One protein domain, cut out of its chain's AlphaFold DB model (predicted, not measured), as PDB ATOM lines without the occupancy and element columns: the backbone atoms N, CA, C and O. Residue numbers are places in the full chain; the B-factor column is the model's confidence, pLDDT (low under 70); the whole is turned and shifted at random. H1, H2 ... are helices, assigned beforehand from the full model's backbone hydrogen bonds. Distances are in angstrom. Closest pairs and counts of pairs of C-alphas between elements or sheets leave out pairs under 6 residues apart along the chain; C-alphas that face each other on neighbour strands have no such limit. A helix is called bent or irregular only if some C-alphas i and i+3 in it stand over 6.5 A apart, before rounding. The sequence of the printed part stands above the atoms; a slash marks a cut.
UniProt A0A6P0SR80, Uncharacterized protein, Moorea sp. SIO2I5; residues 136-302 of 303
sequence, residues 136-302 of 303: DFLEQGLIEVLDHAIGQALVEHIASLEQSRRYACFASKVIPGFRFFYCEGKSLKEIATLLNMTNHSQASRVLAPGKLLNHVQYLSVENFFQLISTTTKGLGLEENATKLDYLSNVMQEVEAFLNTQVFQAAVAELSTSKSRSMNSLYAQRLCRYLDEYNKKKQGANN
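What this domain is: This is residues 136 to 302 of the 303 residues of an uncharacterized protein of Moorea sp. SIO2I5 (UniProt A0A6P0SR80). Two long helices, H1 and H5, cross at a slant in the core; H6a folds back across the middle of H5, at residues 217 to 225, and at the other end the short helices H3 and H4 pack on H2 as a head. H7 crosses H1 and H2, and its last part, residues 295 to 299, sticks out with the tail to 302, as does the turn of residues 234 to 240. The printed part has 167 residues with seven named helices, H1 to H7 in order, and no named strand; its class is all helix, and its packing mostly crossed. It is only just compact, close to loose, with a radius of gyration of the C-alphas of 18.1 A and spans of 59 by 40 by 31 A.

How they stand to each other: Start at the longest helix, H6, residues 244 to 271, assigned as one helix by its hydrogen bonds but bent: C-alphas 261 and 264 are 7.4 A apart, and its arms H6a, 244 to 261, and H6b, 264 to 271, stand at a steep tilt of 58 degrees. H6a touches residues 217 to 225 of H5, residues 209 to 234, opposite ways at a steep tilt of 51 degrees; the closest C-alphas, of Glu 255 and Val 221, are 5.8 A apart. H5 touches H1, residues 136 to 162, opposite ways at a steep tilt of 45 degrees, closest at the C-alphas of Val 216 and Ala 149, 5.3 A. The hub is H2, residues 168 to 183, irregular, with C-alphas 169 and 172 7.1 A apart, and with a kink of 43 degrees near residue 175. H1 and H2 form a helical hairpin, at a tilt of 35.0 degrees, only just shallow; their closest C-alphas, of Glu 162 and Ala 168, are 4.1 A apart. H2 also touches H3, residues 188 to 194, at Gly 177 and Ile 191, closest C-alphas 6.4 A; H4, residues 200 to 207, at Val 174 and Leu 207, 6.1 A; and H7, residues 281 to 299, at Cys 183 and Cys 287, 5.8 A. Every O i to N i+4 pair is within hydrogen-bond range in H1, H3, H4, H5, H6a, H6b and H7, and 8 of 12 in H2.

Where its parts are: Find C-alpha 136 at (16.186, 89.904, 0.990); from there H1 runs 39.0 A. H5 spans 37.1 A from C-alpha 209 at (30.891, 114.355, 9.882), H6a 25.7 A and H2 23.9 A. H7 runs 27.2 A to C-alpha 299 at (37.213, 108.904, -16.557).

The domain as a whole: The C-alphas farthest apart, of Thr 198 and Glu 239, are 59.1 A apart. The printed part has no cut, and no link is long. Look for pLDDT under 70 at residue 136 and residues 231 to 247, 273 to 277 and 297 to 302.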
ATOM      1  N   ASP A 136      15.276  89.574   2.092       68.56
ATOM      2  CA  ASP A 136      16.186  89.904   0.990       68.56
ATOM      3  C   ASP A 136      15.828  91.251   0.351       68.56
ATOM      4  O   ASP A 136      16.717  92.061   0.076       68.56
ATOM      5  N   PHE A 137      14.531  91.511   0.162       74.56
ATOM      6  CA  PHE A 137      14.031  92.797  -0.313       74.56
ATOM      7  C   PHE A 137      14.422  93.937   0.636       74.56
ATOM      8  O   PHE A 137      14.923  94.969   0.188       74.56
ATOM      9  N   LEU A 138      14.256  93.742   1.947       75.69
ATOM     10  CA  LEU A 138      14.619  94.742   2.951       75.69
ATOM     11  C   LEU A 138      16.134  94.968   3.016       75.69
ATOM     12  O   LEU A 138      16.564  96.112   3.121       75.69
ATOM     13  N   GLU A 139      16.955  93.919   2.927       76.81
ATOM     14  CA  GLU A 139      18.421  94.038   2.954       76.81
ATOM     15  C   GLU A 139      18.977  94.700   1.683       76.81
ATOM     16  O   GLU A 139      19.849  95.567   1.770       76.81
ATOM     17  N   GLN A 140      18.467  94.336   0.503       81.50
ATOM     18  CA  GLN A 140      18.860  94.981  -0.755       81.50
ATOM     19  C   GLN A 140      18.381  96.430  -0.795       81.50
ATOM     20  O   GLN A 140      19.183  97.336  -1.039       81.50
ATOM     21  N   GLY A 141      17.110  96.652  -0.453       83.25
ATOM     22  CA  GLY A 141      16.523  97.979  -0.344       83.25
ATOM     23  C   GLY A 141      17.284  98.865   0.636       83.25
ATOM     24  O   GLY A 141      17.508 100.039   0.357       83.25
ATOM     25  N   LEU A 142      17.766  98.300   1.747       87.19
ATOM     26  CA  LEU A 142      18.540  99.027   2.753       87.19
ATOM     27  C   LEU A 142      19.835  99.565   2.156       87.19
ATOM     28  O   LEU A 142      20.177 100.732   2.336       87.19
ATOM     29  N   ILE A 143      20.552  98.704   1.444       87.88
ATOM     30  CA  ILE A 143      21.826  99.050   0.830       87.88
ATOM     31  C   ILE A 143      21.649 100.106  -0.269       87.88
ATOM     32  O   ILE A 143      22.437 101.052  -0.337       87.88
ATOM     33  N   GLU A 144      20.627  99.963  -1.107       88.75
ATOM     34  CA  GLU A 144      20.328 100.916  -2.182       88.75
ATOM     35  C   GLU A 144      19.899 102.278  -1.634       88.75
ATOM     36  O   GLU A 144      20.426 103.312  -2.056       88.75
ATOM     37  N   VAL A 145      19.001 102.282  -0.647       91.31
ATOM     38  CA  VAL A 145      18.547 103.501   0.028       91.31
ATOM     39  C   VAL A 145      19.709 104.204   0.719       91.31
ATOM     40  O   VAL A 145      19.843 105.422   0.593       91.31
ATOM     41  N   LEU A 146      20.573 103.456   1.407       92.25
ATOM     42  CA  LEU A 146      21.723 104.025   2.101       92.25
ATOM     43  C   LEU A 146      22.713 104.665   1.121       92.25
ATOM     44  O   LEU A 146      23.174 105.780   1.359       92.25
ATOM     45  N   ASP A 147      23.021 104.004   0.005       91.69
ATOM     46  CA  ASP A 147      23.890 104.573  -1.028       91.69
ATOM     47  C   ASP A 147      23.296 105.836  -1.654       91.69
ATOM     48  O   ASP A 147      24.009 106.823  -1.862       91.69
ATOM     49  N   HIS A 148      21.992 105.816  -1.938       92.19
ATOM     50  CA  HIS A 148      21.289 106.971  -2.481       92.19
ATOM     51  C   HIS A 148      21.312 108.146  -1.495       92.19
ATOM     52  O   HIS A 148      21.694 109.257  -1.869       92.19
ATOM     53  N   ALA A 149      21.001 107.885  -0.223       93.50
ATOM     54  CA  ALA A 149      21.023 108.876   0.848       93.50
ATOM     55  C   ALA A 149      22.427 109.460   1.067       93.50
ATOM     56  O   ALA A 149      22.569 110.672   1.215       93.50
ATOM     57  N   ILE A 150      23.478 108.631   1.033       94.56
ATOM     58  CA  ILE A 150      24.876 109.086   1.098       94.56
ATOM     59  C   ILE A 150      25.197 110.021  -0.069       94.56
ATOM     60  O   ILE A 150      25.769 111.097   0.134       94.56
ATOM     61  N   GLY A 151      24.833 109.619  -1.289       92.69
ATOM     62  CA  GLY A 151      25.101 110.412  -2.480       92.69
ATOM     63  C   GLY A 151      24.393 111.761  -2.446       92.69
ATOM     64  O   GLY A 151      25.036 112.794  -2.646       92.69
ATOM     65  N   GLN A 152      23.102 111.757  -2.117       93.50
ATOM     66  CA  GLN A 152      22.295 112.966  -1.983       93.50
ATOM     67  C   GLN A 152      22.835 113.881  -0.878       93.50
ATOM     68  O   GLN A 152      23.086 115.061  -1.128       93.50
ATOM     69  N   ALA A 153      23.113 113.338   0.310       94.44
ATOM     70  CA  ALA A 153      23.627 114.114   1.431       94.44
ATOM     71  C   ALA A 153      24.969 114.789   1.117       94.44
ATOM     72  O   ALA A 153      25.196 115.934   1.509       94.44
ATOM     73  N   LEU A 154      25.862 114.107   0.393       93.19
ATOM     74  CA  LEU A 154      27.135 114.688  -0.029       93.19
ATOM     75  C   LEU A 154      26.948 115.807  -1.055       93.19
ATOM     76  O   LEU A 154      27.602 116.843  -0.936       93.19
ATOM     77  N   VAL A 155      26.073 115.615  -2.044       92.75
ATOM     78  CA  VAL A 155      25.783 116.635  -3.063       92.75
ATOM     79  C   VAL A 155      25.180 117.880  -2.416       92.75
ATOM     80  O   VAL A 155      25.660 118.986  -2.659       92.75
ATOM     81  N   GLU A 156      24.192 117.709  -1.539       93.44
ATOM     82  CA  GLU A 156      23.558 118.812  -0.815       93.44
ATOM     83  C   GLU A 156      24.537 119.515   0.131       93.44
ATOM     84  O   GLU A 156      24.577 120.746   0.185       93.44
ATOM     85  N   HIS A 157      25.393 118.759   0.828       93.38
ATOM     86  CA  HIS A 157      26.419 119.336   1.699       93.38
ATOM     87  C   HIS A 157      27.433 120.169   0.905       93.38
ATOM     88  O   HIS A 157      27.742 121.298   1.298       93.38
ATOM     89  N   ILE A 158      27.904 119.669  -0.243       92.44
ATOM     90  CA  ILE A 158      28.799 120.412  -1.146       92.44
ATOM     91  C   ILE A 158      28.105 121.675  -1.664       92.44
ATOM     92  O   ILE A 158      28.667 122.761  -1.525       92.44
ATOM     93  N   ALA A 159      26.872 121.566  -2.166       93.00
ATOM     94  CA  ALA A 159      26.103 122.707  -2.662       93.00
ATOM     95  C   ALA A 159      25.885 123.775  -1.573       93.00
ATOM     96  O   ALA A 159      26.031 124.974  -1.823       93.00
ATOM     97  N   SER A 160      25.613 123.358  -0.331       91.19
ATOM     98  CA  SER A 160      25.466 124.279   0.803       91.19
ATOM     99  C   SER A 160      26.763 125.040   1.115       91.19
ATOM    100  O   SER A 160      26.737 126.219   1.482       91.19
ATOM    101  N   LEU A 161      27.918 124.389   0.933       91.38
ATOM    102  CA  LEU A 161      29.227 125.011   1.110       91.38
ATOM    103  C   LEU A 161      29.554 125.962  -0.038       91.38
ATOM    104  O   LEU A 161      30.078 127.041   0.231       91.38
ATOM    105  N   GLU A 162      29.207 125.614  -1.278       91.25
ATOM    106  CA  GLU A 162      29.368 126.482  -2.455       91.25
ATOM    107  C   GLU A 162      28.566 127.781  -2.326       91.25
ATOM    108  O   GLU A 162      29.067 128.856  -2.656       91.25
ATOM    109  N   GLN A 163      27.360 127.713  -1.760       91.50
ATOM    110  CA  GLN A 163      26.530 128.889  -1.480       91.50
ATOM    111  C   GLN A 163      27.050 129.728  -0.297       91.50
ATOM    112  O   GLN A 163      26.636 130.873  -0.090       91.50
ATOM    113  N   SER A 164      27.979 129.192   0.502       90.75
ATOM    114  CA  SER A 164      28.515 129.884   1.668       90.75
ATOM    115  C   SER A 164      29.585 130.904   1.289       90.75
ATOM    116  O   SER A 164      30.680 130.553   0.853       90.75
ATOM    117  N   ARG A 165      29.353 132.176   1.636       87.44
ATOM    118  CA  ARG A 165      30.335 133.267   1.451       87.44
ATOM    119  C   ARG A 165      31.715 132.978   2.052       87.44
ATOM    120  O   ARG A 165      32.710 133.512   1.579       87.44
ATOM    121  N   ARG A 166      31.777 132.181   3.126       86.56
ATOM    122  CA  ARG A 166      33.014 131.918   3.880       86.56
ATOM    123  C   ARG A 166      33.678 130.592   3.520       86.56
ATOM    124  O   ARG A 166      34.890 130.473   3.687       86.56
ATOM    125  N   TYR A 167      32.902 129.596   3.092       87.94
ATOM    126  CA  TYR A 167      33.391 128.224   2.941       87.94
ATOM    127  C   TYR A 167      33.353 127.687   1.506       87.94
ATOM    128  O   TYR A 167      33.848 126.583   1.290       87.94
ATOM    129  N   ALA A 168      32.887 128.474   0.529       89.94
ATOM    130  CA  ALA A 168      32.842 128.083  -0.883       89.94
ATOM    131  C   ALA A 168      34.184 127.562  -1.419       89.94
ATOM    132  O   ALA A 168      34.232 126.545  -2.106       89.94
ATOM    133  N   CYS A 169      35.306 128.175  -1.027       89.44
ATOM    134  CA  CYS A 169      36.641 127.733  -1.449       89.44
ATOM    135  C   CYS A 169      37.059 126.351  -0.902       89.44
ATOM    136  O   CYS A 169      38.071 125.799  -1.336       89.44
ATOM    137  N   PHE A 170      36.300 125.786   0.042       89.94
ATOM    138  CA  PHE A 170      36.522 124.449   0.588       89.94
ATOM    139  C   PHE A 170      35.541 123.398   0.056       89.94
ATOM    140  O   PHE A 170      35.736 122.224   0.362       89.94
ATOM    141  N   ALA A 171      34.546 123.763  -0.760       90.06
ATOM    142  CA  ALA A 171      33.587 122.807  -1.323       90.06
ATOM    143  C   ALA A 171      34.280 121.676  -2.110       90.06
ATOM    144  O   ALA A 171      34.029 120.495  -1.878       90.06
ATOM    145  N   SER A 172      35.281 122.018  -2.928       89.38
ATOM    146  CA  SER A 172      36.089 121.037  -3.671       89.38
ATOM    147  C   SER A 172      36.930 120.110  -2.781       89.38
ATOM    148  O   SER A 172      37.397 119.065  -3.238       89.38
ATOM    149  N   LYS A 173      37.119 120.470  -1.506       91.56
ATOM    150  CA  LYS A 173      37.911 119.724  -0.517       91.56
ATOM    151  C   LYS A 173      37.062 118.771   0.334       91.56
ATOM    152  O   LYS A 173      37.624 118.014   1.122       91.56
ATOM    153  N   VAL A 174      35.738 118.775   0.171       91.62
ATOM    154  CA  VAL A 174      34.806 117.933   0.943       91.62
ATOM    155  C   VAL A 174      35.028 116.449   0.662       91.62
ATOM    156  O   VAL A 174      35.300 115.688   1.585       91.62
ATOM    157  N   ILE A 175      34.993 116.050  -0.613       92.56
ATOM    158  CA  ILE A 175      35.215 114.660  -1.049       92.56
ATOM    159  C   ILE A 175      36.569 114.104  -0.563       92.56
ATOM    160  O   ILE A 175      36.570 113.080   0.124       92.56
ATOM    161  N   PRO A 176      37.726 114.751  -0.831       92.06
ATOM    162  CA  PRO A 176      39.003 114.242  -0.332       92.06
ATOM    163  C   PRO A 176      39.090 114.278   1.201       92.06
ATOM    164  O   PRO A 176      39.695 113.390   1.794       92.06
ATOM    165  N   GLY A 177      38.451 115.246   1.864       92.19
ATOM    166  CA  GLY A 177      38.405 115.303   3.325       92.19
ATOM    167  C   GLY A 177      37.630 114.156   3.955       92.19
ATOM    168  O   GLY A 177      38.115 113.565   4.918       92.19
ATOM    169  N   PHE A 178      36.479 113.784   3.394       93.12
ATOM    170  CA  PHE A 178      35.742 112.610   3.857       93.12
ATOM    171  C   PHE A 178      36.480 111.308   3.577       93.12
ATOM    172  O   PHE A 178      36.454 110.422   4.427       93.12
ATOM    173  N   ARG A 179      37.212 111.213   2.462       92.38
ATOM    174  CA  ARG A 179      38.071 110.054   2.194       92.38
ATOM    175  C   ARG A 179      39.172 109.916   3.244       92.38
ATOM    176  O   ARG A 179      39.337 108.844   3.818       92.38
ATOM    177  N   PHE A 180      39.872 111.008   3.555       91.00
ATOM    178  CA  PHE A 180      40.882 110.995   4.612       91.00
ATOM    179  C   PHE A 180      40.291 110.641   5.978       91.00
ATOM    180  O   PHE A 180      40.938 109.947   6.759       91.00
ATOM    181  N   PHE A 181      39.075 111.105   6.263       90.56
ATOM    182  CA  PHE A 181      38.421 110.877   7.545       90.56
ATOM    183  C   PHE A 181      37.905 109.443   7.711       90.56
ATOM    184  O   PHE A 181      38.236 108.793   8.699       90.56
ATOM    185  N   TYR A 182      37.105 108.954   6.762       90.06
ATOM    186  CA  TYR A 182      36.434 107.657   6.864       90.06
ATOM    187  C   TYR A 182      37.289 106.503   6.346       90.06
ATOM    188  O   TYR A 182      37.311 105.453   6.970       90.06
ATOM    189  N   CYS A 183      38.030 106.689   5.252       89.31
ATOM    190  CA  CYS A 183      38.727 105.580   4.590       89.31
ATOM    191  C   CYS A 183      40.180 105.434   5.052       89.31
ATOM    192  O   CYS A 183      40.714 104.333   5.081       89.31
ATOM    193  N   GLU A 184      40.825 106.540   5.432       87.25
ATOM    194  CA  GLU A 184      42.211 106.536   5.924       87.25
ATOM    195  C   GLU A 184      42.324 106.774   7.438       87.25
ATOM    196  O   GLU A 184      43.434 106.828   7.967       87.25
ATOM    197  N   GLY A 185      41.199 106.953   8.140       86.50
ATOM    198  CA  GLY A 185      41.159 107.111   9.599       86.50
ATOM    199  C   GLY A 185      41.893 108.345  10.141       86.50
ATOM    200  O   GLY A 185      42.237 108.383  11.325       86.50
ATOM    201  N   LYS A 186      42.161 109.359   9.305       87.75
ATOM    202  CA  LYS A 186      42.903 110.556   9.720       87.75
ATOM    203  C   LYS A 186      42.066 111.440  10.638       87.75
ATOM    204  O   LYS A 186      40.864 111.643  10.454       87.75
ATOM    205  N   SER A 187      42.729 112.051  11.609       88.44
ATOM    206  CA  SER A 187      42.114 113.042  12.486       88.44
ATOM    207  C   SER A 187      41.806 114.339  11.733       88.44
ATOM    208  O   SER A 187      42.504 114.741  10.803       88.44
ATOM    209  N   LEU A 188      40.804 115.089  12.200       87.62
ATOM    210  CA  LEU A 188      40.474 116.408  11.640       87.62
ATOM    211  C   LEU A 188      41.648 117.403  11.710       87.62
ATOM    212  O   LEU A 188      41.702 118.342  10.921       87.62
ATOM    213  N   LYS A 189      42.593 117.207  12.641       88.56
ATOM    214  CA  LYS A 189      43.812 118.021  12.738       88.56
ATOM    215  C   LYS A 189      44.761 117.730  11.571       88.56
ATOM    216  O   LYS A 189      45.250 118.672  10.957       88.56
ATOM    217  N   GLU A 190      44.974 116.457  11.247       88.94
ATOM    218  CA  GLU A 190      45.795 116.031  10.103       88.94
ATOM    219  C   GLU A 190      45.134 116.406   8.773       88.94
ATOM    220  O   GLU A 190      45.792 116.876   7.847       88.94
ATOM    221  N   ILE A 191      43.811 116.275   8.687       89.69
ATOM    222  CA  ILE A 191      43.063 116.670   7.490       89.69
ATOM    223  C   ILE A 191      43.148 118.181   7.268       89.69
ATOM    224  O   ILE A 191      43.321 118.618   6.131       89.69
ATOM    225  N   ALA A 192      43.086 118.985   8.338       91.00
ATOM    226  CA  ALA A 192      43.258 120.429   8.224       91.00
ATOM    227  C   ALA A 192      44.609 120.781   7.585       91.00
ATOM    228  O   ALA A 192      44.655 121.609   6.679       91.00
ATOM    229  N   THR A 193      45.689 120.106   7.994       90.88
ATOM    230  CA  THR A 193      47.015 120.315   7.399       90.88
ATOM    231  C   THR A 193      47.090 119.823   5.953       90.88
ATOM    232  O   THR A 193      47.612 120.536   5.104       90.88
ATOM    233  N   LEU A 194      46.512 118.659   5.639       90.75
ATOM    234  CA  LEU A 194      46.548 118.077   4.289       90.75
ATOM    235  C   LEU A 194      45.742 118.882   3.265       90.75
ATOM    236  O   LEU A 194      46.110 118.953   2.097       90.75
ATOM    237  N   LEU A 195      44.640 119.497   3.694       90.12
ATOM    238  CA  LEU A 195      43.737 120.248   2.822       90.12
ATOM    239  C   LEU A 195      43.949 121.763   2.897       90.12
ATOM    240  O   LEU A 195      43.089 122.523   2.435       90.12
ATOM    241  N   ASN A 196      45.078 122.225   3.446       88.25
ATOM    242  CA  ASN A 196      45.402 123.647   3.596       88.25
ATOM    243  C   ASN A 196      44.259 124.433   4.265       88.25
ATOM    244  O   ASN A 196      43.776 125.441   3.744       88.25
ATOM    245  N   MET A 197      43.763 123.915   5.386       89.44
ATOM    246  CA  MET A 197      42.819 124.593   6.269       89.44
ATOM    247  C   MET A 197      43.577 125.163   7.471       89.44
ATOM    248  O   MET A 197      44.551 124.592   7.951       89.44
ATOM    249  N   THR A 198      43.106 126.295   7.980       84.56
ATOM    250  CA  THR A 198      43.778 127.062   9.041       84.56
ATOM    251  C   THR A 198      43.869 126.321  10.370       84.56
ATOM    252  O   THR A 198      44.851 126.470  11.091       84.56
ATOM    253  N   ASN A 199      42.845 125.549  10.737       87.12
ATOM    254  CA  ASN A 199      42.813 124.834  12.006       87.12
ATOM    255  C   ASN A 199      41.808 123.672  12.001       87.12
ATOM    256  O   ASN A 199      40.932 123.563  11.141       87.12
ATOM    257  N   HIS A 200      41.904 122.841  13.042       87.62
ATOM    258  CA  HIS A 200      40.956 121.765  13.347       87.62
ATOM    259  C   HIS A 200      39.490 122.238  13.338       87.62
ATOM    260  O   HIS A 200      38.605 121.534  12.859       87.62
ATOM    261  N   SER A 201      39.222 123.446  13.842       87.75
ATOM    262  CA  SER A 201      37.866 124.001  13.919       87.75
ATOM    263  C   SER A 201      37.274 124.291  12.532       87.75
ATOM    264  O   SER A 201      36.072 124.136  12.327       87.75
ATOM    265  N   GLN A 202      38.103 124.680  11.563       88.19
ATOM    266  CA  GLN A 202      37.696 124.881  10.176       88.19
ATOM    267  C   GLN A 202      37.418 123.542   9.494       88.19
ATOM    268  O   GLN A 202      36.352 123.398   8.902       88.19
ATOM    269  N   ALA A 203      38.297 122.547   9.653       88.69
ATOM    270  CA  ALA A 203      38.054 121.197   9.137       88.69
ATOM    271  C   ALA A 203      36.779 120.576   9.721       88.69
ATOM    272  O   ALA A 203      35.975 120.011   8.986       88.69
ATOM    273  N   SER A 204      36.535 120.763  11.020       89.62
ATOM    274  CA  SER A 204      35.308 120.304  11.677       89.62
ATOM    275  C   SER A 204      34.049 120.979  11.124       89.62
ATOM    276  O   SER A 204      33.039 120.306  10.956       89.62
ATOM    277  N   ARG A 205      34.090 122.279  10.796       89.75
ATOM    278  CA  ARG A 205      32.935 122.991  10.215       89.75
ATOM    279  C   ARG A 205      32.690 122.652   8.749       89.75
ATOM    280  O   ARG A 205      31.536 122.594   8.347       89.75
ATOM    281  N   VAL A 206      33.757 122.466   7.973       89.94
ATOM    282  CA  VAL A 206      33.671 122.132   6.545       89.94
ATOM    283  C   VAL A 206      33.219 120.688   6.357       89.94
ATOM    284  O   VAL A 206      32.316 120.435   5.571       89.94
ATOM    285  N   LEU A 207      33.822 119.737   7.073       88.69
ATOM    286  CA  LEU A 207      33.494 118.320   6.913       88.69
ATOM    287  C   LEU A 207      32.295 117.908   7.761       88.69
ATOM    288  O   LEU A 207      31.507 117.096   7.316       88.69
ATOM    289  N   ALA A 208      32.134 118.464   8.964       91.00
ATOM    290  CA  ALA A 208      30.982 118.241   9.842       91.00
ATOM    291  C   ALA A 208      30.429 116.791   9.827       91.00
ATOM    292  O   ALA A 208      29.239 116.601   9.580       91.00
ATOM    293  N   PRO A 209      31.255 115.759  10.112       88.44
ATOM    294  CA  PRO A 209      30.891 114.355   9.882       88.44
ATOM    295  C   PRO A 209      29.638 113.906  10.645       88.44
ATOM    296  O   PRO A 209      28.856 113.124  10.123       88.44
ATOM    297  N   GLY A 210      29.390 114.455  11.840       88.62
ATOM    298  CA  GLY A 210      28.147 114.193  12.576       88.62
ATOM    299  C   GLY A 210      26.905 114.811  11.929       88.62
ATOM    300  O   GLY A 210      25.837 114.215  11.975       88.62
ATOM    301  N   LYS A 211      27.031 115.976  11.276       91.12
ATOM    302  CA  LYS A 211      25.913 116.566  10.523       91.12
ATOM    303  C   LYS A 211      25.608 115.751   9.274       91.12
ATOM    304  O   LYS A 211      24.438 115.525   8.997       91.12
ATOM    305  N   LEU A 212      26.647 115.300   8.567       92.50
ATOM    306  CA  LEU A 212      26.469 114.418   7.417       92.50
ATOM    307  C   LEU A 212      25.776 113.118   7.841       92.50
ATOM    308  O   LEU A 212      24.797 112.741   7.214       92.50
ATOM    309  N   LEU A 213      26.229 112.483   8.929       92.62
ATOM    310  CA  LEU A 213      25.627 111.245   9.428       92.62
ATOM    311  C   LEU A 213      24.133 111.417   9.736       92.62
ATOM    312  O   LEU A 213      23.325 110.632   9.253       92.62
ATOM    313  N   ASN A 214      23.767 112.463  10.483       91.38
ATOM    314  CA  ASN A 214      22.369 112.732  10.823       91.38
ATOM    315  C   ASN A 214      21.518 113.017   9.577       91.38
ATOM    316  O   ASN A 214      20.356 112.629   9.515       91.38
ATOM    317  N   HIS A 215      22.094 113.696   8.582       92.81
ATOM    318  CA  HIS A 215      21.400 113.986   7.330       92.81
ATOM    319  C   HIS A 215      21.174 112.722   6.497       92.81
ATOM    320  O   HIS A 215      20.068 112.477   6.025       92.81
ATOM    321  N   VAL A 216      22.192 111.860   6.395       92.88
ATOM    322  CA  VAL A 216      22.062 110.543   5.755       92.88
ATOM    323  C   VAL A 216      21.037 109.683   6.488       92.88
ATOM    324  O   VAL A 216      20.250 109.009   5.834       92.88
ATOM    325  N   GLN A 217      21.014 109.716   7.820       91.69
ATOM    326  CA  GLN A 217      20.023 109.003   8.622       91.69
ATOM    327  C   GLN A 217      18.600 109.455   8.294       91.69
ATOM    328  O   GLN A 217      17.759 108.613   7.989       91.69
ATOM    329  N   TYR A 218      18.353 110.765   8.283       91.50
ATOM    330  CA  TYR A 218      17.051 111.325   7.920       91.50
ATOM    331  C   TYR A 218      16.608 110.887   6.515       91.50
ATOM    332  O   TYR A 218      15.532 110.309   6.363       91.50
ATOM    333  N   LEU A 219      17.474 111.070   5.511       91.38
ATOM    334  CA  LEU A 219      17.185 110.669   4.130       91.38
ATOM    335  C   LEU A 219      16.984 109.155   3.993       91.38
ATOM    336  O   LEU A 219      16.162 108.713   3.199       91.38
ATOM    337  N   SER A 220      17.717 108.347   4.762       90.06
ATOM    338  CA  SER A 220      17.572 106.889   4.727       90.06
ATOM    339  C   SER A 220      16.209 106.459   5.258       90.06
ATOM    340  O   SER A 220      15.567 105.620   4.639       90.06
ATOM    341  N   VAL A 221      15.739 107.052   6.361       88.62
ATOM    342  CA  VAL A 221      14.402 106.767   6.911       88.62
ATOM    343  C   VAL A 221      13.317 107.152   5.908       88.62
ATOM    344  O   VAL A 221      12.436 106.342   5.620       88.62
ATOM    345  N   GLU A 222      13.413 108.348   5.327       87.94
ATOM    346  CA  GLU A 222      12.443 108.839   4.345       87.94
ATOM    347  C   GLU A 222      12.402 107.954   3.088       87.94
ATOM    348  O   GLU A 222      11.339 107.465   2.699       87.94
ATOM    349  N   ASN A 223      13.560 107.678   2.489       88.81
ATOM    350  CA  ASN A 223      13.658 106.880   1.270       88.81
ATOM    351  C   ASN A 223      13.244 105.418   1.496       88.81
ATOM    352  O   ASN A 223      12.587 104.825   0.641       88.81
ATOM    353  N   PHE A 224      13.577 104.835   2.651       87.62
ATOM    354  CA  PHE A 224      13.193 103.460   2.978       87.62
ATOM    355  C   PHE A 224      11.686 103.342   3.221       87.62
ATOM    356  O   PHE A 224      11.045 102.400   2.754       87.62
ATOM    357  N   PHE A 225      11.088 104.343   3.870       84.19
ATOM    358  CA  PHE A 225       9.638 104.426   4.013       84.19
ATOM    359  C   PHE A 225       8.929 104.537   2.653       84.19
ATOM    360  O   PHE A 225       7.922 103.859   2.427       84.19
ATOM    361  N   GLN A 226       9.461 105.337   1.720       83.50
ATOM    362  CA  GLN A 226       8.929 105.428   0.352       83.50
ATOM    363  C   GLN A 226       9.066 104.105  -0.412       83.50
ATOM    364  O   GLN A 226       8.129 103.693  -1.103       83.50
ATOM    365  N   LEU A 227      10.189 103.399  -0.253       83.94
ATOM    366  CA  LEU A 227      10.410 102.085  -0.859       83.94
ATOM    367  C   LEU A 227       9.376 101.056  -0.374       83.94
ATOM    368  O   LEU A 227       8.746 100.373  -1.184       83.94
ATOM    369  N   ILE A 228       9.133 100.989   0.938       79.31
ATOM    370  CA  ILE A 228       8.103 100.105   1.503       79.31
ATOM    371  C   ILE A 228       6.715 100.520   1.003       79.31
ATOM    372  O   ILE A 228       5.945  99.679   0.545       79.31
ATOM    373  N   SER A 229       6.404 101.818   1.036       74.19
ATOM    374  CA  SER A 229       5.085 102.347   0.663       74.19
ATOM    375  C   SER A 229       4.734 102.129  -0.811       74.19
ATOM    376  O   SER A 229       3.575 101.907  -1.153       74.19
ATOM    377  N   THR A 230       5.712 102.214  -1.711       74.25
ATOM    378  CA  THR A 230       5.501 101.947  -3.144       74.25
ATOM    379  C   THR A 230       5.309 100.458  -3.415       74.25
ATOM    380  O   THR A 230       4.467 100.081  -4.231       74.25
ATOM    381  N   THR A 231       6.012  99.610  -2.668       69.75
ATOM    382  CA  THR A 231       5.917  98.151  -2.786       69.75
ATOM    383  C   THR A 231       4.582  97.622  -2.255       69.75
ATOM    384  O   THR A 231       3.945  96.797  -2.906       69.75
ATOM    385  N   THR A 232       4.091  98.140  -1.125       65.69
ATOM    386  CA  THR A 232       2.800  97.722  -0.543       65.69
ATOM    387  C   THR A 232       1.599  98.146  -1.389       65.69
ATOM    388  O   THR A 232       0.643  97.377  -1.509       65.69
ATOM    389  N   LYS A 233       1.668  99.312  -2.047       61.09
ATOM    390  CA  LYS A 233       0.672  99.743  -3.046       61.09
ATOM    391  C   LYS A 233       0.622  98.808  -4.255       61.09
ATOM    392  O   LYS A 233      -0.457  98.512  -4.755       61.09
ATOM    393  N   GLY A 234       1.774  98.297  -4.697       52.75
ATOM    394  CA  GLY A 234       1.853  97.314  -5.782       52.75
ATOM    395  C   GLY A 234       1.251  95.944  -5.438       52.75
ATOM    396  O   GLY A 234       0.881  95.203  -6.343       52.75
ATOM    397  N   LEU A 235       1.123  95.624  -4.145       50.47
ATOM    398  CA  LEU A 235       0.639  94.334  -3.635       50.47
ATOM    399  C   LEU A 235      -0.839  94.347  -3.202       50.47
ATOM    400  O   LEU A 235      -1.335  93.336  -2.713       50.47
ATOM    401  N   GLY A 236      -1.558  95.463  -3.373       44.28
ATOM    402  CA  GLY A 236      -2.991  95.546  -3.061       44.28
ATOM    403  C   GLY A 236      -3.336  95.464  -1.565       44.28
ATOM    404  O   GLY A 236      -4.475  95.172  -1.219       44.28
ATOM    405  N   LEU A 237      -2.382  95.739  -0.669       51.66
ATOM    406  CA  LEU A 237      -2.546  95.658   0.795       51.66
ATOM    407  C   LEU A 237      -3.223  96.908   1.415       51.66
ATOM    408  O   LEU A 237      -3.029  97.217   2.592       51.66
ATOM    409  N   GLU A 238      -4.001  97.661   0.634       53.44
ATOM    410  CA  GLU A 238      -4.434  99.026   0.978       53.44
ATOM    411  C   GLU A 238      -5.524  99.123   2.060       53.44
ATOM    412  O   GLU A 238      -5.693 100.193   2.648       53.44
ATOM    413  N   GLU A 239      -6.230  98.038   2.394       55.56
ATOM    414  CA  GLU A 239      -7.410  98.119   3.276       55.56
ATOM    415  C   GLU A 239      -7.092  98.563   4.721       55.56
ATOM    416  O   GLU A 239      -7.970  99.086   5.406       55.56
ATOM    417  N   ASN A 240      -5.833  98.451   5.170       52.59
ATOM    418  CA  ASN A 240      -5.408  98.834   6.527       52.59
ATOM    419  C   ASN A 240      -4.408 100.009   6.589       52.59
ATOM    420  O   ASN A 240      -4.125 100.511   7.679       52.59
ATOM    421  N   ALA A 241      -3.890 100.479   5.447       54.00
ATOM    422  CA  ALA A 241      -2.780 101.443   5.372       54.00
ATOM    423  C   ALA A 241      -3.182 102.915   5.620       54.00
ATOM    424  O   ALA A 241      -2.327 103.794   5.684       54.00
ATOM    425  N   THR A 242      -4.477 103.203   5.769       55.12
ATOM    426  CA  THR A 242      -5.017 104.567   5.928       55.12
ATOM    427  C   THR A 242      -5.132 105.038   7.380       55.12
ATOM    428  O   THR A 242      -5.469 106.200   7.620       55.12
ATOM    429  N   LYS A 243      -4.829 104.192   8.372       62.62
ATOM    430  CA  LYS A 243      -4.775 104.628   9.776       62.62
ATOM    431  C   LYS A 243      -3.468 105.381  10.036       62.62
ATOM    432  O   LYS A 243      -2.389 104.812   9.908       62.62
ATOM    433  N   LEU A 244      -3.572 106.647  10.445       59.69
ATOM    434  CA  LEU A 244      -2.430 107.505  10.790       59.69
ATOM    435  C   LEU A 244      -1.495 106.839  11.820       59.69
ATOM    436  O   LEU A 244      -0.277 106.889  11.671       59.69
ATOM    437  N   ASP A 245      -2.072 106.140  12.799       64.62
ATOM    438  CA  ASP A 245      -1.325 105.400  13.821       64.62
ATOM    439  C   ASP A 245      -0.508 104.242  13.227       64.62
ATOM    440  O   ASP A 245       0.605 103.977  13.666       64.62
ATOM    441  N   TYR A 246      -1.020 103.579  12.185       69.31
ATOM    442  CA  TYR A 246      -0.296 102.508  11.497       69.31
ATOM    443  C   TYR A 246       0.924 103.056  10.748       69.31
ATOM    444  O   TYR A 246       2.016 102.512  10.886       69.31
ATOM    445  N   LEU A 247       0.774 104.170  10.023       67.94
ATOM    446  CA  LEU A 247       1.892 104.807   9.315       67.94
ATOM    447  C   LEU A 247       2.956 105.345  10.281       67.94
ATOM    448  O   LEU A 247       4.148 105.193  10.018       67.94
ATOM    449  N   SER A 248       2.536 105.923  11.412       72.56
ATOM    450  CA  SER A 248       3.458 106.366  12.463       72.56
ATOM    451  C   SER A 248       4.241 105.193  13.052       72.56
ATOM    452  O   SER A 248       5.454 105.297  13.220       72.56
ATOM    453  N   ASN A 249       3.571 104.068  13.320       78.62
ATOM    454  CA  ASN A 249       4.231 102.870  13.830       78.62
ATOM    455  C   ASN A 249       5.220 102.304  12.806       78.62
ATOM    456  O   ASN A 249       6.358 102.024  13.156       78.62
ATOM    457  N   VAL A 250       4.840 102.211  11.526       76.25
ATOM    458  CA  VAL A 250       5.749 101.746  10.462       76.25
ATOM    459  C   VAL A 250       6.974 102.653  10.348       76.25
ATOM    460  O   VAL A 250       8.088 102.155  10.227       76.25
ATOM    461  N   MET A 251       6.798 103.973  10.423       79.50
ATOM    462  CA  MET A 251       7.921 104.911  10.366       79.50
ATOM    463  C   MET A 251       8.868 104.754  11.567       79.50
ATOM    464  O   MET A 251      10.083 104.767  11.383       79.50
ATOM    465  N   GLN A 252       8.329 104.543  12.773       82.56
ATOM    466  CA  GLN A 252       9.130 104.266  13.973       82.56
ATOM    467  C   GLN A 252       9.884 102.935  13.877       82.56
ATOM    468  O   GLN A 252      11.062 102.877  14.224       82.56
ATOM    469  N   GLU A 253       9.240 101.882  13.372       80.88
ATOM    470  CA  GLU A 253       9.874 100.575  13.163       80.88
ATOM    471  C   GLU A 253      10.986 100.650  12.106       80.88
ATOM    472  O   GLU A 253      12.067 100.093  12.296       80.88
ATOM    473  N   VAL A 254      10.773 101.404  11.022       84.44
ATOM    474  CA  VAL A 254      11.803 101.672  10.005       84.44
ATOM    475  C   VAL A 254      12.989 102.417  10.609       84.44
ATOM    476  O   VAL A 254      14.139 102.045  10.372       84.44
ATOM    477  N   GLU A 255      12.735 103.454  11.408       86.75
ATOM    478  CA  GLU A 255      13.794 104.203  12.079       86.75
ATOM    479  C   GLU A 255      14.580 103.318  13.056       86.75
ATOM    480  O   GLU A 255      15.814 103.335  13.044       86.75
ATOM    481  N   ALA A 256      13.892 102.510  13.866       86.00
ATOM    482  CA  ALA A 256      14.521 101.574  14.793       86.00
ATOM    483  C   ALA A 256      15.386 100.547  14.047       86.00
ATOM    484  O   ALA A 256      16.557 100.365  14.392       86.00
ATOM    485  N   PHE A 257      14.851  99.953  12.979       84.75
ATOM    486  CA  PHE A 257      15.572  99.020  12.116       84.75
ATOM    487  C   PHE A 257      16.842  99.652  11.532       84.75
ATOM    488  O   PHE A 257      17.934  99.103  11.685       84.75
ATOM    489  N   LEU A 258      16.739 100.836  10.923       86.81
ATOM    490  CA  LEU A 258      17.886 101.540  10.340       86.81
ATOM    491  C   LEU A 258      18.930 101.932  11.389       86.81
ATOM    492  O   LEU A 258      20.136 101.824  11.148       86.81
ATOM    493  N   ASN A 259      18.483 102.359  12.569       87.44
ATOM    494  CA  ASN A 259      19.372 102.694  13.672       87.44
ATOM    495  C   ASN A 259      20.174 101.482  14.138       87.44
ATOM    496  O   ASN A 259      21.396 101.585  14.262       87.44
ATOM    497  N   THR A 260      19.517 100.340  14.340       84.50
ATOM    498  CA  THR A 260      20.184  99.100  14.750       84.50
ATOM    499  C   THR A 260      21.118  98.570  13.664       84.50
ATOM    500  O   THR A 260      22.248  98.192  13.969       84.50
ATOM    501  N   GLN A 261      20.689  98.584  12.401       81.31
ATOM    502  CA  GLN A 261      21.452  97.982  11.305       81.31
ATOM    503  C   GLN A 261      22.616  98.853  10.811       81.31
ATOM    504  O   GLN A 261      23.610  98.316  10.322       81.31
ATOM    505  N   VAL A 262      22.515 100.185  10.908       87.25
ATOM    506  CA  VAL A 262      23.468 101.108  10.262       87.25
ATOM    507  C   VAL A 262      24.038 102.141  11.234       87.25
ATOM    508  O   VAL A 262      25.260 102.269  11.363       87.25
ATOM    509  N   PHE A 263      23.177 102.916  11.899       89.69
ATOM    510  CA  PHE A 263      23.601 104.189  12.493       89.69
ATOM    511  C   PHE A 263      24.177 104.068  13.904       89.69
ATOM    512  O   PHE A 263      25.059 104.849  14.261       89.69
ATOM    513  N   GLN A 264      23.780 103.069  14.694       88.06
ATOM    514  CA  GLN A 264      24.285 102.888  16.058       88.06
ATOM    515  C   GLN A 264      25.808 102.674  16.078       88.06
ATOM    516  O   GLN A 264      26.519 103.328  16.846       88.06
ATOM    517  N   ALA A 265      26.319 101.813  15.191       85.62
ATOM    518  CA  ALA A 265      27.756 101.596  15.034       85.62
ATOM    519  C   ALA A 265      28.467 102.870  14.543       85.62
ATOM    520  O   ALA A 265      29.499 103.255  15.092       85.62
ATOM    521  N   ALA A 266      27.885 103.578  13.572       87.62
ATOM    522  CA  ALA A 266      28.460 104.803  13.018       87.62
ATOM    523  C   ALA A 266      28.567 105.942  14.055       87.62
ATOM    524  O   ALA A 266      29.577 106.648  14.121       87.62
ATOM    525  N   VAL A 267      27.557 106.105  14.916       88.56
ATOM    526  CA  VAL A 267      27.575 107.092  16.012       88.56
ATOM    527  C   VAL A 267      28.656 106.750  17.042       88.56
ATOM    528  O   VAL A 267      29.377 107.643  17.508       88.56
ATOM    529  N   ALA A 268      28.812 105.466  17.380       86.38
ATOM    530  CA  ALA A 268      29.857 105.007  18.295       86.38
ATOM    531  C   ALA A 268      31.271 105.267  17.734       86.38
ATOM    532  O   ALA A 268      32.161 105.723  18.463       86.38
ATOM    533  N   GLU A 269      31.470 105.067  16.430       86.56
ATOM    534  CA  GLU A 269      32.737 105.352  15.738       86.56
ATOM    535  C   GLU A 269      33.093 106.841  15.723       86.56
ATOM    536  O   GLU A 269      34.251 107.216  15.923       86.56
ATOM    537  N   LEU A 270      32.105 107.721  15.539       84.25
ATOM    538  CA  LEU A 270      32.338 109.166  15.606       84.25
ATOM    539  C   LEU A 270      32.690 109.638  17.024       84.25
ATOM    540  O   LEU A 270      33.481 110.576  17.187       84.25
ATOM    541  N   SER A 271      32.117 108.984  18.035       79.44
ATOM    542  CA  SER A 271      32.267 109.351  19.449       79.44
ATOM    543  C   SER A 271      33.592 108.881  20.058       79.44
ATOM    544  O   SER A 271      34.089 109.482  21.012       79.44
ATOM    545  N   THR A 272      34.214 107.840  19.502       75.75
ATOM    546  CA  THR A 272      35.502 107.320  19.979       75.75
ATOM    547  C   THR A 272      36.669 108.179  19.476       75.75
ATOM    548  O   THR A 272      36.764 108.554  18.308       75.75
ATOM    549  N   SER A 273      37.566 108.579  20.384       57.72
ATOM    550  CA  SER A 273      38.612 109.590  20.127       57.72
ATOM    551  C   SER A 273      40.017 109.016  19.892       57.72
ATOM    552  O   SER A 273      40.903 109.744  19.448       57.72
ATOM    553  N   LYS A 274      40.236 107.723  20.155       50.12
ATOM    554  CA  LYS A 274      41.532 107.039  20.032       50.12
ATOM    555  C   LYS A 274      41.340 105.734  19.262       50.12
ATOM    556  O   LYS A 274      40.547 104.913  19.694       50.12
ATOM    557  N   SER A 275      42.076 105.553  18.161       50.44
ATOM    558  CA  SER A 275      42.014 104.368  17.284       50.44
ATOM    559  C   SER A 275      40.654 104.172  16.594       50.44
ATOM    560  O   SER A 275      39.951 103.194  16.832       50.44
ATOM    561  N   ARG A 276      40.280 105.114  15.721       63.31
ATOM    562  CA  ARG A 276      39.083 105.001  14.876       63.31
ATOM    563  C   ARG A 276      39.339 104.018  13.736       63.31
ATOM    564  O   ARG A 276      39.790 104.421  12.670       63.31
ATOM    565  N   SER A 277      39.063 102.740  13.950       65.00
ATOM    566  CA  SER A 277      38.746 101.866  12.823       65.00
ATOM    567  C   SER A 277      37.312 102.184  12.397       65.00
ATOM    568  O   SER A 277      36.384 101.920  13.157       65.00
ATOM    569  N   MET A 278      37.149 102.819  11.238       77.94
ATOM    570  CA  MET A 278      35.851 103.168  10.655       77.94
ATOM    571  C   MET A 278      35.337 101.962   9.863       77.94
ATOM    572  O   MET A 278      35.556 101.861   8.659       77.94
ATOM    573  N   ASN A 279      34.721 101.018  10.570       81.75
ATOM    574  CA  ASN A 279      34.312  99.722  10.031       81.75
ATOM    575  C   ASN A 279      32.789  99.554   9.967       81.75
ATOM    576  O   ASN A 279      32.327  98.516   9.495       81.75
ATOM    577  N   SER A 280      32.010 100.538  10.418       87.50
ATOM    578  CA  SER A 280      30.553 100.518  10.346       87.50
ATOM    579  C   SER A 280      30.094 100.385   8.904       87.50
ATOM    580  O   SER A 280      30.760 100.850   7.973       87.50
ATOM    581  N   LEU A 281      28.916  99.788   8.714       86.44
ATOM    582  CA  LEU A 281      28.314  99.668   7.392       86.44
ATOM    583  C   LEU A 281      28.247 101.039   6.702       86.44
ATOM    584  O   LEU A 281      28.671 101.169   5.560       86.44
ATOM    585  N   TYR A 282      27.838 102.084   7.429       91.69
ATOM    586  CA  TYR A 282      27.864 103.465   6.943       91.69
ATOM    587  C   TYR A 282      29.244 103.892   6.414       91.69
ATOM    588  O   TYR A 282      29.338 104.384   5.290       91.69
ATOM    589  N   ALA A 283      30.318 103.685   7.187       90.12
ATOM    590  CA  ALA A 283      31.667 104.064   6.772       90.12
ATOM    591  C   ALA A 283      32.127 103.291   5.524       90.12
ATOM    592  O   ALA A 283      32.666 103.892   4.593       90.12
ATOM    593  N   GLN A 284      31.850 101.985   5.470       90.38
ATOM    594  CA  GLN A 284      32.168 101.144   4.314       90.38
ATOM    595  C   GLN A 284      31.432 101.614   3.051       90.38
ATOM    596  O   GLN A 284      32.051 101.784   1.995       90.38
ATOM    597  N   ARG A 285      30.120 101.878   3.156       91.50
ATOM    598  CA  ARG A 285      29.304 102.381   2.037       91.50
ATOM    599  C   ARG A 285      29.762 103.754   1.569       91.50
ATOM    600  O   ARG A 285      29.905 103.978   0.368       91.50
ATOM    601  N   LEU A 286      30.073 104.646   2.506       92.75
ATOM    602  CA  LEU A 286      30.579 105.977   2.197       92.75
ATOM    603  C   LEU A 286      31.919 105.910   1.457       92.75
ATOM    604  O   LEU A 286      32.087 106.585   0.442       92.75
ATOM    605  N   CYS A 287      32.853 105.070   1.905       90.94
ATOM    606  CA  CYS A 287      34.127 104.878   1.210       90.94
ATOM    607  C   CYS A 287      33.941 104.332  -0.205       90.94
ATOM    608  O   CYS A 287      34.537 104.864  -1.143       90.94
ATOM    609  N   ARG A 288      33.045 103.356  -0.381       90.75
ATOM    610  CA  ARG A 288      32.695 102.829  -1.704       90.75
ATOM    611  C   ARG A 288      32.172 103.924  -2.634       90.75
ATOM    612  O   ARG A 288      32.653 104.055  -3.758       90.75
ATOM    613  N   TYR A 289      31.238 104.744  -2.150       91.50
ATOM    614  CA  TYR A 289      30.687 105.859  -2.917       91.50
ATOM    615  C   TYR A 289      31.773 106.875  -3.318       91.50
ATOM    616  O   TYR A 289      31.827 107.320  -4.466       91.50
ATOM    617  N   LEU A 290      32.681 107.217  -2.398       90.38
ATOM    618  CA  LEU A 290      33.787 108.145  -2.664       90.38
ATOM    619  C   LEU A 290      34.782 107.592  -3.702       90.38
ATOM    620  O   LEU A 290      35.301 108.354  -4.525       90.38
ATOM    621  N   ASP A 291      35.037 106.283  -3.700       88.56
ATOM    622  CA  ASP A 291      35.892 105.631  -4.695       88.56
ATOM    623  C   ASP A 291      35.244 105.612  -6.086       88.56
ATOM    624  O   ASP A 291      35.908 105.906  -7.086       88.56
ATOM    625  N   GLU A 292      33.940 105.336  -6.171       87.94
ATOM    626  CA  GLU A 292      33.181 105.421  -7.425       87.94
ATOM    627  C   GLU A 292      33.132 106.849  -7.975       87.94
ATOM    628  O   GLU A 292      33.321 107.062  -9.178       87.94
ATOM    629  N   TYR A 293      32.945 107.838  -7.100       84.19
ATOM    630  CA  TYR A 293      32.966 109.251  -7.468       84.19
ATOM    631  C   TYR A 293      34.321 109.659  -8.073       84.19
ATOM    632  O   TYR A 293      34.372 110.328  -9.109       84.19
ATOM    633  N   ASN A 294      35.433 109.206  -7.480       79.81
ATOM    634  CA  ASN A 294      36.773 109.467  -8.012       79.81
ATOM    635  C   ASN A 294      37.012 108.785  -9.363       79.81
ATOM    636  O   ASN A 294      37.574 109.416 -10.260       79.81
ATOM    637  N   LYS A 295      36.558 107.537  -9.541       80.44
ATOM    638  CA  LYS A 295      36.658 106.824 -10.827       80.44
ATOM    639  C   LYS A 295      35.900 107.554 -11.936       80.44
ATOM    640  O   LYS A 295      36.460 107.761 -13.009       80.44
ATOM    641  N   LYS A 296      34.673 108.014 -11.664       78.12
ATOM    642  CA  LYS A 296      33.874 108.800 -12.623       78.12
ATOM    643  C   LYS A 296      34.565 110.113 -13.003       78.12
ATOM    644  O   LYS A 296      34.614 110.462 -14.177       78.12
ATOM    645  N   LYS A 297      35.164 110.807 -12.031       69.81
ATOM    646  CA  LYS A 297      35.890 112.063 -12.272       69.81
ATOM    647  C   LYS A 297      37.208 111.871 -13.037       69.81
ATOM    648  O   LYS A 297      37.582 112.737 -13.816       69.81
ATOM    649  N   GLN A 298      37.912 110.758 -12.824       60.25
ATOM    650  CA  GLN A 298      39.128 110.418 -13.575       60.25
ATOM    651  C   GLN A 298      38.820 109.951 -15.004       60.25
ATOM    652  O   GLN A 298      39.585 110.270 -15.908       60.25
ATOM    653  N   GLY A 299      37.698 109.256 -15.219       57.62
ATOM    654  CA  GLY A 299      37.213 108.904 -16.557       57.62
ATOM    655  C   GLY A 299      36.824 110.131 -17.386       57.62
ATOM    656  O   GLY A 299      37.241 110.236 -18.528       57.62
ATOM    657  N   ALA A 300      36.131 111.102 -16.784       54.28
ATOM    658  CA  ALA A 300      35.695 112.328 -17.463       54.28
ATOM    659  C   ALA A 300      36.819 113.337 -17.788       54.28
ATOM    660  O   ALA A 300      36.590 114.276 -18.536       54.28
ATOM    661  N   ASN A 301      38.016 113.178 -17.209       48.78
ATOM    662  CA  ASN A 301      39.183 114.024 -17.502       48.78
ATOM    663  C   ASN A 301      40.116 113.418 -18.573       48.78
ATOM    664  O   ASN A 301      41.115 114.047 -18.919       48.78
ATOM    665  N   ASN A 302      39.831 112.198 -19.042       46.69
ATOM    666  CA  ASN A 302      40.613 111.477 -20.054       46.69
ATOM    667  C   ASN A 302      39.880 111.359 -21.408       46.69
ATOM    668  O   ASN A 302      40.364 110.651 -22.291       46.69
TER     669      ASN A 302